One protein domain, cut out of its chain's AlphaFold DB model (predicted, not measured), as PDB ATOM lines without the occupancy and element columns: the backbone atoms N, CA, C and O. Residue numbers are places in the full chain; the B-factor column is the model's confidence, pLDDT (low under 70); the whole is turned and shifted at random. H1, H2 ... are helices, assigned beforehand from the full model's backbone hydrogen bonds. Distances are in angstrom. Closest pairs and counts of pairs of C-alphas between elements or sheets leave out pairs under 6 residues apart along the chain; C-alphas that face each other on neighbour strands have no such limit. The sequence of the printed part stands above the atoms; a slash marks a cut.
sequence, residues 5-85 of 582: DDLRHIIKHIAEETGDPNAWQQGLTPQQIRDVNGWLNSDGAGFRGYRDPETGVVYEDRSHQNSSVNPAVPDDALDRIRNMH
ATOM      1  N   ASP A   5     191.650 108.709 136.117       84.62
ATOM      2  CA  ASP A   5     192.615 108.746 135.016       84.62
ATOM      3  C   ASP A   5     191.992 109.280 133.728       84.62
ATOM      4  O   ASP A   5     192.615 110.104 133.061       84.62
ATOM      5  N   ASP A   6     190.743 108.914 133.421       85.19
ATOM      6  CA  ASP A   6     190.013 109.505 132.295       85.19
ATOM      7  C   ASP A   6     189.857 111.016 132.475       85.19
ATOM      8  O   ASP A   6     190.084 111.779 131.537       85.19
ATOM      9  N   LEU A   7     189.505 111.464 133.685       88.56
ATOM     10  CA  LEU A   7     189.373 112.887 133.998       88.56
ATOM     11  C   LEU A   7     190.695 113.633 133.787       88.56
ATOM     12  O   LEU A   7     190.724 114.664 133.114       88.56
ATOM     13  N   ARG A   8     191.800 113.093 134.318       88.50
ATOM     14  CA  ARG A   8     193.142 113.664 134.143       88.50
ATOM     15  C   ARG A   8     193.569 113.690 132.685       88.50
ATOM     16  O   ARG A   8     194.118 114.693 132.241       88.50
ATOM     17  N   HIS A   9     193.318 112.614 131.947       87.56
ATOM     18  CA  HIS A   9     193.694 112.517 130.543       87.56
ATOM     19  C   HIS A   9     192.942 113.545 129.693       87.56
ATOM     20  O   HIS A   9     193.558 114.226 128.882       87.56
ATOM     21  N   ILE A  10     191.640 113.728 129.934       86.19
ATOM     22  CA  ILE A  10     190.836 114.755 129.255       86.19
ATOM     23  C   ILE A  10     191.376 116.156 129.560       86.19
ATOM     24  O   ILE A  10     191.599 116.933 128.635       86.19
ATOM     25  N   ILE A  11     191.609 116.481 130.836       89.44
ATOM     26  CA  ILE A  11     192.106 117.804 131.246       89.44
ATOM     27  C   ILE A  11     193.492 118.078 130.657       89.44
ATOM     28  O   ILE A  11     193.734 119.167 130.140       89.44
ATOM     29  N   LYS A  12     194.385 117.082 130.697       87.12
ATOM     30  CA  LYS A  12     195.732 117.176 130.135       87.12
ATOM     31  C   LYS A  12     195.693 117.384 128.621       87.12
ATOM     32  O   LYS A  12     196.345 118.303 128.145       87.12
ATOM     33  N   HIS A  13     194.888 116.606 127.896       84.38
ATOM     34  CA  HIS A  13     194.726 116.749 126.444       84.38
ATOM     35  C   HIS A  13     194.225 118.148 126.067       84.38
ATOM     36  O   HIS A  13     194.753 118.781 125.160       84.38
ATOM     37  N   ILE A  14     193.257 118.688 126.817       86.69
ATOM     38  CA  ILE A  14     192.776 120.059 126.604       86.69
ATOM     39  C   ILE A  14     193.889 121.077 126.859       86.69
ATOM     40  O   ILE A  14     194.067 121.991 126.058       86.69
ATOM     41  N   ALA A  15     194.636 120.935 127.953       84.50
ATOM     42  CA  ALA A  15     195.722 121.849 128.297       84.50
ATOM     43  C   ALA A  15     196.857 121.831 127.260       84.50
ATOM     44  O   ALA A  15     197.388 122.886 126.921       84.50
ATOM     45  N   GLU A  16     197.203 120.656 126.733       84.38
ATOM     46  CA  GLU A  16     198.246 120.484 125.714       84.38
ATOM     47  C   GLU A  16     197.837 121.096 124.368       84.38
ATOM     48  O   GLU A  16     198.614 121.841 123.776       84.38
ATOM     49  N   GLU A  17     196.604 120.859 123.915       84.12
ATOM     50  CA  GLU A  17     196.123 121.352 122.615       84.12
ATOM     51  C   GLU A  17     195.788 122.853 122.621       84.12
ATOM     52  O   GLU A  17     195.905 123.536 121.604       84.12
ATOM     53  N   THR A  18     195.373 123.400 123.766       83.69
ATOM     54  CA  THR A  18     195.039 124.832 123.889       83.69
ATOM     55  C   THR A  18     196.206 125.692 124.371       83.69
ATOM     56  O   THR A  18     196.165 126.913 124.215       83.69
ATOM     57  N   GLY A  19     197.235 125.081 124.967       81.75
ATOM     58  CA  GLY A  19     198.347 125.781 125.609       81.75
ATOM     59  C   GLY A  19     197.973 126.518 126.903       81.75
ATOM     60  O   GLY A  19     198.800 127.266 127.427       81.75
ATOM     61  N   ASP A  20     196.753 126.335 127.421       82.00
ATOM     62  CA  ASP A  20     196.280 126.937 128.672       82.00
ATOM     63  C   ASP A  20     195.870 125.838 129.674       82.00
ATOM     64  O   ASP A  20     194.915 125.095 129.426       82.00
ATOM     65  N   PRO A  21     196.533 125.740 130.846       81.12
ATOM     66  CA  PRO A  21     196.216 124.733 131.860       81.12
ATOM     67  C   PRO A  21     194.800 124.857 132.442       81.12
ATOM     68  O   PRO A  21     194.304 123.903 133.041       81.12
ATOM     69  N   ASN A  22     194.130 126.001 132.272       86.56
ATOM     70  CA  ASN A  22     192.763 126.231 132.741       86.56
ATOM     71  C   ASN A  22     191.720 126.169 131.620       86.56
ATOM     72  O   ASN A  22     190.537 126.394 131.882       86.56
ATOM     73  N   ALA A  23     192.110 125.831 130.387       86.38
ATOM     74  CA  ALA A  23     191.177 125.770 129.264       86.38
ATOM     75  C   ALA A  23     190.036 124.772 129.488       86.38
ATOM     76  O   ALA A  23     188.918 125.030 129.051       86.38
ATOM     77  N   TRP A  24     190.274 123.697 130.243       88.25
ATOM     78  CA  TRP A  24     189.242 122.720 130.597       88.25
ATOM     79  C   TRP A  24     188.087 123.313 131.406       88.25
ATOM     80  O   TRP A  24     187.034 122.699 131.457       88.25
ATOM     81  N   GLN A  25     188.266 124.472 132.051       89.94
ATOM     82  CA  GLN A  25     187.227 125.147 132.838       89.94
ATOM     83  C   GLN A  25     186.266 125.956 131.958       89.94
ATOM     84  O   GLN A  25     185.222 126.415 132.433       89.94
ATOM     85  N   GLN A  26     186.609 126.170 130.684       85.00
ATOM     86  CA  GLN A  26     185.854 127.044 129.801       85.00
ATOM     87  C   GLN A  26     184.439 126.498 129.570       85.00
ATOM     88  O   GLN A  26     184.230 125.387 129.096       85.00
ATOM     89  N   GLY A  27     183.448 127.314 129.941       81.75
ATOM     90  CA  GLY A  27     182.022 127.006 129.814       81.75
ATOM     91  C   GLY A  27     181.462 125.990 130.819       81.75
ATOM     92  O   GLY A  27     180.275 125.670 130.742       81.75
ATOM     93  N   LEU A  28     182.250 125.556 131.809       87.75
ATOM     94  CA  LEU A  28     181.718 124.913 133.013       87.75
ATOM     95  C   LEU A  28     181.225 125.958 134.019       87.75
ATOM     96  O   LEU A  28     181.733 127.075 134.112       87.75
ATOM     97  N   THR A  29     180.214 125.591 134.805       89.62
ATOM     98  CA  THR A  29     179.752 126.441 135.906       89.62
ATOM     99  C   THR A  29     180.742 126.393 137.077       89.62
ATOM    100  O   THR A  29     181.433 125.387 137.254       89.62
ATOM    101  N   PRO A  30     180.775 127.416 137.952       86.31
ATOM    102  CA  PRO A  30     181.653 127.410 139.125       86.31
ATOM    103  C   PRO A  30     181.472 126.180 140.023       86.31
ATOM    104  O   PRO A  30     182.437 125.677 140.587       86.31
ATOM    105  N   GLN A  31     180.238 125.671 140.126       84.19
ATOM    106  CA  GLN A  31     179.961 124.441 140.866       84.19
ATOM    107  C   GLN A  31     180.570 123.218 140.176       84.19
ATOM    108  O   GLN A  31     181.161 122.387 140.845       84.19
ATOM    109  N   GLN A  32     180.485 123.128 138.848       87.50
ATOM    110  CA  GLN A  32     181.045 122.003 138.098       87.50
ATOM    111  C   GLN A  32     182.573 121.987 138.142       87.50
ATOM    112  O   GLN A  32     183.164 120.920 138.252       87.50
ATOM    113  N   ILE A  33     183.212 123.158 138.097       87.50
ATOM    114  CA  ILE A  33     184.664 123.282 138.280       87.50
ATOM    115  C   ILE A  33     185.049 122.800 139.684       87.50
ATOM    116  O   ILE A  33     186.001 122.035 139.831       87.50
ATOM    117  N   ARG A  34     184.284 123.194 140.712       86.44
ATOM    118  CA  ARG A  34     184.476 122.692 142.079       86.44
ATOM    119  C   ARG A  34     184.278 121.186 142.182       86.44
ATOM    120  O   ARG A  34     185.105 120.542 142.810       86.44
ATOM    121  N   ASP A  35     183.262 120.628 141.533       85.81
ATOM    122  CA  ASP A  35     183.022 119.183 141.535       85.81
ATOM    123  C   ASP A  35     184.182 118.419 140.880       85.81
ATOM    124  O   ASP A  35     184.669 117.439 141.440       85.81
ATOM    125  N   VAL A  36     184.688 118.911 139.745       88.25
ATOM    126  CA  VAL A  36     185.860 118.345 139.059       88.25
ATOM    127  C   VAL A  36     187.107 118.407 139.938       88.25
ATOM    128  O   VAL A  36     187.789 117.396 140.097       88.25
ATOM    129  N   ASN A  37     187.373 119.551 140.570       88.56
ATOM    130  CA  ASN A  37     188.474 119.690 141.523       88.56
ATOM    131  C   ASN A  37     188.278 118.794 142.754       88.56
ATOM    132  O   ASN A  37     189.233 118.207 143.249       88.56
ATOM    133  N   GLY A  38     187.043 118.651 143.230       86.19
ATOM    134  CA  GLY A  38     186.677 117.772 144.331       86.19
ATOM    135  C   GLY A  38     186.985 116.311 144.020       86.19
ATOM    136  O   GLY A  38     187.609 115.638 144.837       86.19
ATOM    137  N   TRP A  39     186.639 115.838 142.819       88.56
ATOM    138  CA  TRP A  39     187.001 114.496 142.360       88.56
ATOM    139  C   TRP A  39     188.514 114.327 142.188       88.56
ATOM    140  O   TRP A  39     189.058 113.341 142.679       88.56
ATOM    141  N   LEU A  40     189.212 115.288 141.576       86.88
ATOM    142  CA  LEU A  40     190.675 115.240 141.433       86.88
ATOM    143  C   LEU A  40     191.392 115.165 142.785       86.88
ATOM    144  O   LEU A  40     192.327 114.386 142.933       86.88
ATOM    145  N   ASN A  41     190.925 115.930 143.774       86.12
ATOM    146  CA  ASN A  41     191.497 115.942 145.119       86.12
ATOM    147  C   ASN A  41     191.066 114.735 145.966       86.12
ATOM    148  O   ASN A  41     191.718 114.424 146.961       86.12
ATOM    149  N   SER A  42     189.961 114.070 145.609       84.50
ATOM    150  CA  SER A  42     189.510 112.848 146.286       84.50
ATOM    151  C   SER A  42     190.327 111.613 145.912       84.50
ATOM    152  O   SER A  42     190.338 110.653 146.676       84.50
ATOM    153  N   ASP A  43     191.026 111.624 144.776       80.94
ATOM    154  CA  ASP A  43     191.822 110.484 144.321       80.94
ATOM    155  C   ASP A  43     193.024 110.229 145.246       80.94
ATOM    156  O   ASP A  43     193.921 111.062 145.376       80.94
ATOM    157  N   GLY A  44     193.048 109.070 145.905       73.25
ATOM    158  CA  GLY A  44     194.070 108.724 146.894       73.25
ATOM    159  C   GLY A  44     193.806 109.278 148.298       73.25
ATOM    160  O   GLY A  44     194.608 109.040 149.201       73.25
ATOM    161  N   ALA A  45     192.679 109.965 148.527       78.00
ATOM    162  CA  ALA A  45     192.260 110.401 149.863       78.00
ATOM    163  C   ALA A  45     191.698 109.244 150.721       78.00
ATOM    164  O   ALA A  45     191.445 109.411 151.923       78.00
ATOM    165  N   GLY A  46     191.498 108.061 150.125       70.56
ATOM    166  CA  GLY A  46     190.939 106.887 150.790       70.56
ATOM    167  C   GLY A  46     189.512 107.120 151.300       70.56
ATOM    168  O   GLY A  46     188.820 108.051 150.894       70.56
ATOM    169  N   PHE A  47     189.058 106.296 152.251       65.44
ATOM    170  CA  PHE A  47     187.675 106.328 152.762       65.44
ATOM    171  C   PHE A  47     187.220 107.673 153.354       65.44
ATOM    172  O   PHE A  47     186.023 107.884 153.532       65.44
ATOM    173  N   ARG A  48     188.149 108.576 153.702       72.00
ATOM    174  CA  ARG A  48     187.799 109.908 154.220       72.00
ATOM    175  C   ARG A  48     187.340 110.861 153.115       72.00
ATOM    176  O   ARG A  48     186.624 111.811 153.429       72.00
ATOM    177  N   GLY A  49     187.722 110.591 151.864       82.75
ATOM    178  CA  GLY A  49     187.471 111.466 150.729       82.75
ATOM    179  C   GLY A  49     188.121 112.842 150.877       82.75
ATOM    180  O   GLY A  49     188.793 113.155 151.863       82.75
ATOM    181  N   TYR A  50     187.887 113.691 149.890       85.06
ATOM    182  CA  TYR A  50     188.214 115.103 149.945       85.06
ATOM    183  C   TYR A  50     186.997 115.898 150.404       85.06
ATOM    184  O   TYR A  50     185.944 115.857 149.772       85.06
ATOM    185  N   ARG A  51     187.133 116.649 151.498       85.94
ATOM    186  CA  ARG A  51     186.120 117.625 151.903       85.94
ATOM    187  C   ARG A  51     186.475 118.976 151.307       85.94
ATOM    188  O   ARG A  51     187.503 119.544 151.662       85.94
ATOM    189  N   ASP A  52     185.592 119.502 150.473       82.88
ATOM    190  CA  ASP A  52     185.695 120.870 149.986       82.88
ATOM    191  C   ASP A  52     185.592 121.845 151.180       82.88
ATOM    192  O   ASP A  52     184.583 121.828 151.897       82.88
ATOM    193  N   PRO A  53     186.622 122.670 151.441       74.94
ATOM    194  CA  PRO A  53     186.627 123.612 152.557       74.94
ATOM    195  C   PRO A  53     185.605 124.746 152.396       74.94
ATOM    196  O   PRO A  53     185.214 125.341 153.399       74.94
ATOM    197  N   GLU A  54     185.158 125.050 151.174       76.00
ATOM    198  CA  GLU A  54     184.209 126.135 150.902       76.00
ATOM    199  C   GLU A  54     182.757 125.694 151.082       76.00
ATOM    200  O   GLU A  54     181.927 126.443 151.601       76.00
ATOM    201  N   THR A  55     182.431 124.477 150.649       81.56
ATOM    202  CA  THR A  55     181.047 123.974 150.630       81.56
ATOM    203  C   THR A  55     180.774 122.906 151.686       81.56
ATOM    204  O   THR A  55     179.617 122.621 151.993       81.56
ATOM    205  N   GLY A  56     181.821 122.300 152.250       80.50
ATOM    206  CA  GLY A  56     181.723 121.156 153.155       80.50
ATOM    207  C   GLY A  56     181.316 119.849 152.468       80.50
ATOM    208  O   GLY A  56     181.172 118.835 153.158       80.50
ATOM    209  N   VAL A  57     181.132 119.851 151.142       86.00
ATOM    210  CA  VAL A  57     180.810 118.653 150.358       86.00
ATOM    211  C   VAL A  57     181.989 117.690 150.414       86.00
ATOM    212  O   VAL A  57     183.141 118.089 150.257       86.00
ATOM    213  N   VAL A  58     181.700 116.414 150.665       82.56
ATOM    214  CA  VAL A  58     182.710 115.355 150.687       82.56
ATOM    215  C   VAL A  58     182.649 114.591 149.372       82.56
ATOM    216  O   VAL A  58     181.629 113.991 149.038       82.56
ATOM    217  N   TYR A  59     183.755 114.616 148.643       84.50
ATOM    218  CA  TYR A  59     184.012 113.820 147.457       84.50
ATOM    219  C   TYR A  59     184.736 112.559 147.906       84.50
ATOM    220  O   TYR A  59     185.880 112.608 148.347       84.50
ATOM    221  N   GLU A  60     184.043 111.432 147.877       81.19
ATOM    222  CA  GLU A  60     184.611 110.154 148.292       81.19
ATOM    223  C   GLU A  60     185.631 109.668 147.265       81.19
ATOM    224  O   GLU A  60     185.376 109.734 146.061       81.19
ATOM    225  N   ASP A  61     186.748 109.127 147.747       81.19
ATOM    226  CA  ASP A  61     187.622 108.330 146.898       81.19
ATOM    227  C   ASP A  61     186.876 107.048 146.522       81.19
ATOM    228  O   ASP A  61     186.567 106.217 147.378       81.19
ATOM    229  N   ARG A  62     186.552 106.896 145.243       81.00
ATOM    230  CA  ARG A  62     185.837 105.727 144.716       81.00
ATOM    231  C   ARG A  62     186.710 104.866 143.817       81.00
ATOM    232  O   ARG A  62     186.194 103.972 143.152       81.00
ATOM    233  N   SER A  63     188.026 105.074 143.829       76.12
ATOM    234  CA  SER A  63     188.997 104.286 143.057       76.12
ATOM    235  C   SER A  63     188.822 102.775 143.266       76.12
ATOM    236  O   SER A  63     188.755 102.009 142.309       76.12
ATOM    237  N   HIS A  64     188.632 102.361 144.518       72.56
ATOM    238  CA  HIS A  64     188.472 100.973 144.959       72.56
ATOM    239  C   HIS A  64     187.048 100.411 144.774       72.56
ATOM    240  O   HIS A  64     186.822  99.222 144.990       72.56
ATOM    241  N   GLN A  65     186.079 101.244 144.383       74.50
ATOM    242  CA  GLN A  65     184.675 100.860 144.162       74.50
ATOM    243  C   GLN A  65     184.176 101.244 142.762       74.50
ATOM    244  O   GLN A  65     182.966 101.251 142.519       74.50
ATOM    245  N   ASN A  66     185.099 101.559 141.844       78.81
ATOM    246  CA  ASN A  66     184.762 102.041 140.515       78.81
ATOM    247  C   ASN A  66     183.974 100.972 139.752       78.81
ATOM    248  O   ASN A  66     184.500  99.931 139.358       78.81
ATOM    249  N   SER A  67     182.686 101.229 139.566       76.81
ATOM    250  CA  SER A  67     181.754 100.312 138.923       76.81
ATOM    251  C   SER A  67     180.813 101.088 138.016       76.81
ATOM    252  O   SER A  67     180.634 102.292 138.167       76.81
ATOM    253  N   SER A  68     180.141 100.395 137.099       70.69
ATOM    254  CA  SER A  68     179.141 101.011 136.216       70.69
ATOM    255  C   SER A  68     177.974 101.657 136.977       70.69
ATOM    256  O   SER A  68     177.264 102.485 136.418       70.69
ATOM    257  N   VAL A  69     177.749 101.250 138.233       74.56
ATOM    258  CA  VAL A  69     176.687 101.773 139.109       74.56
ATOM    259  C   VAL A  69     177.192 102.933 139.966       74.56
ATOM    260  O   VAL A  69     176.441 103.862 140.244       74.56
ATOM    261  N   ASN A  70     178.461 102.889 140.376       73.56
ATOM    262  CA  ASN A  70     179.100 103.930 141.166       73.56
ATOM    263  C   ASN A  70     180.471 104.262 140.557       73.56
ATOM    264  O   ASN A  70     181.488 103.725 141.011       73.56
ATOM    265  N   PRO A  71     180.506 105.072 139.485       80.69
ATOM    266  CA  PRO A  71     181.758 105.403 138.831       80.69
ATOM    267  C   PRO A  71     182.596 106.319 139.728       80.69
ATOM    268  O   PRO A  71     182.059 107.106 140.515       80.69
ATOM    269  N   ALA A  72     183.919 106.211 139.606       82.69
ATOM    270  CA  ALA A  72     184.853 107.025 140.381       82.69
ATOM    271  C   ALA A  72     184.719 108.519 140.056       82.69
ATOM    272  O   ALA A  72     184.734 109.366 140.947       82.69
ATOM    273  N   VAL A  73     184.497 108.824 138.778       85.50
ATOM    274  CA  VAL A  73     184.074 110.141 138.302       85.50
ATOM    275  C   VAL A  73     182.779 109.955 137.516       85.50
ATOM    276  O   VAL A  73     182.734 109.075 136.655       85.50
ATOM    277  N   PRO A  74     181.723 110.753 137.757       86.25
ATOM    278  CA  PRO A  74     180.491 110.639 136.984       86.25
ATOM    279  C   PRO A  74     180.754 110.766 135.480       86.25
ATOM    280  O   PRO A  74     181.334 111.756 135.033       86.25
ATOM    281  N   ASP A  75     180.292 109.790 134.693       82.38
ATOM    282  CA  ASP A  75     180.448 109.797 133.232       82.38
ATOM    283  C   ASP A  75     179.859 111.078 132.605       82.38
ATOM    284  O   ASP A  75     180.468 111.664 131.712       82.38
ATOM    285  N   ASP A  76     178.750 111.589 133.157       85.38
ATOM    286  CA  ASP A  76     178.133 112.860 132.749       85.38
ATOM    287  C   ASP A  76     179.073 114.066 132.896       85.38
ATOM    288  O   ASP A  76     178.966 115.041 132.150       85.38
ATOM    289  N   ALA A  77     179.985 114.038 133.872       84.88
ATOM    290  CA  ALA A  77     180.960 115.105 134.061       84.88
ATOM    291  C   ALA A  77     182.080 115.029 133.019       84.88
ATOM    292  O   ALA A  77     182.444 116.056 132.448       84.88
ATOM    293  N   LEU A  78     182.576 113.824 132.724       86.62
ATOM    294  CA  LEU A  78     183.567 113.608 131.664       86.62
ATOM    295  C   LEU A  78     183.001 113.990 130.296       86.62
ATOM    296  O   LEU A  78     183.652 114.691 129.523       86.62
ATOM    297  N   ASP A  79     181.769 113.573 130.016       86.69
ATOM    298  CA  ASP A  79     181.078 113.895 128.773       86.69
ATOM    299  C   ASP A  79     180.799 115.392 128.662       86.69
ATOM    300  O   ASP A  79     180.942 115.959 127.583       86.69
ATOM    301  N   ARG A  80     180.479 116.072 129.770       88.69
ATOM    302  CA  ARG A  80     180.343 117.533 129.776       88.69
ATOM    303  C   ARG A  80     181.645 118.220 129.377       88.69
ATOM    304  O   ARG A  80     181.594 119.087 128.514       88.69
ATOM    305  N   ILE A  81     182.784 117.831 129.953       86.88
ATOM    306  CA  ILE A  81     184.085 118.426 129.606       86.88
ATOM    307  C   ILE A  81     184.410 118.162 128.129       86.88
ATOM    308  O   ILE A  81     184.729 119.094 127.400       86.88
ATOM    309  N   ARG A  82     184.234 116.928 127.639       86.38
ATOM    310  CA  ARG A  82     184.454 116.594 126.217       86.38
ATOM    311  C   ARG A  82     183.555 117.403 125.279       86.38
ATOM    312  O   ARG A  82     184.028 117.923 124.277       86.38
ATOM    313  N   ASN A  83     182.279 117.565 125.628       85.75
ATOM    314  CA  ASN A  83     181.311 118.316 124.825       85.75
ATOM    315  C   ASN A  83     181.583 119.828 124.801       85.75
ATOM    316  O   ASN A  83     181.173 120.492 123.851       85.75
ATOM    317  N   MET A  84     182.268 120.376 125.811       85.31
ATOM    318  CA  MET A  84     182.738 121.766 125.793       85.31
ATOM    319  C   MET A  84     183.939 121.971 124.856       85.31
ATOM    320  O   MET A  84     184.189 123.098 124.432       85.31
ATOM    321  N   HIS A  85     184.630 120.891 124.478       82.44
ATOM    322  CA  HIS A  85     185.790 120.897 123.587       82.44
ATOM    323  C   HIS A  85     185.585 119.983 122.358       82.44
ATOM    324  O   HIS A  85     186.360 119.046 122.150       82.44
TER     325      HIS A  85
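What this domain is: This is residues 5 to 85 of the 582 residues of the protein "Biofilm regulator BssS" of Mycolicibacterium novocastrense (UniProt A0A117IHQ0). Two helices, H1 and H3, the first and last in the printed part, run side by side the same way, and H2 crosses over the pair at a steep angle, close to both. A long looping stretch without named elements, residues 43 to 74, fills the end of the domain where H1 and H3 begin, and folds back on itself in a short antiparallel pairing. You have 81 printed residues with three named helices, in the order H1, H2, H3, and no named strand; the class is all helix, though only 37 of the 81 residues are in named elements. The whole is compact, with a radius of gyration of the C-alphas of 12.7 A, and spans 35 by 29 by 18 A.

How they stand to each other: Start with H1, residues 5 to 18, which touches H3, residues 75 to 84, with its residues 6 to 10 alone. Their closest C-alphas are those of Leu 7 and Leu 78, 6.3 A apart, at a shallow tilt of 6 degrees, the same way. H2, residues 30 to 42, is close to H1 but not clearly touching: the closest C-alphas, of Arg 8 and Leu 40, are 7.9 A apart. Their tilt is steep, 55 degrees, opposite ways. H2 is also close to H3 but not clearly touching, with the C-alphas of Val 36 and Ala 77 closest at 7.7 A, at a steep tilt of 53 degrees, opposite ways. In H1, H2 and H3, every O i to N i+4 pair is within hydrogen-bond range.

Where its parts are: Find C-alpha 5 at (192.615, 108.746, 135.016); from there H1 runs 19.7 A to C-alpha 18. H2 runs 18.0 A from C-alpha 30 at (181.653, 127.410, 139.125) to C-alpha 42. H3 runs 14.3 A from C-alpha 75 to C-alpha 84 at (182.738, 121.766, 125.793). Between H2 and H3, look for residues 50 to 51, paired with residues 58 to 59.

The domain as a whole: The C-alphas farthest apart are those of Thr 18 and Phe 47, 35.1 A. The printed part has no cut; the links H1 to H2, 11 residues, and H2 to H3, 32 residues, are both long. The mean pLDDT of the printed part is 83.1, and residue 47 alone is under 70.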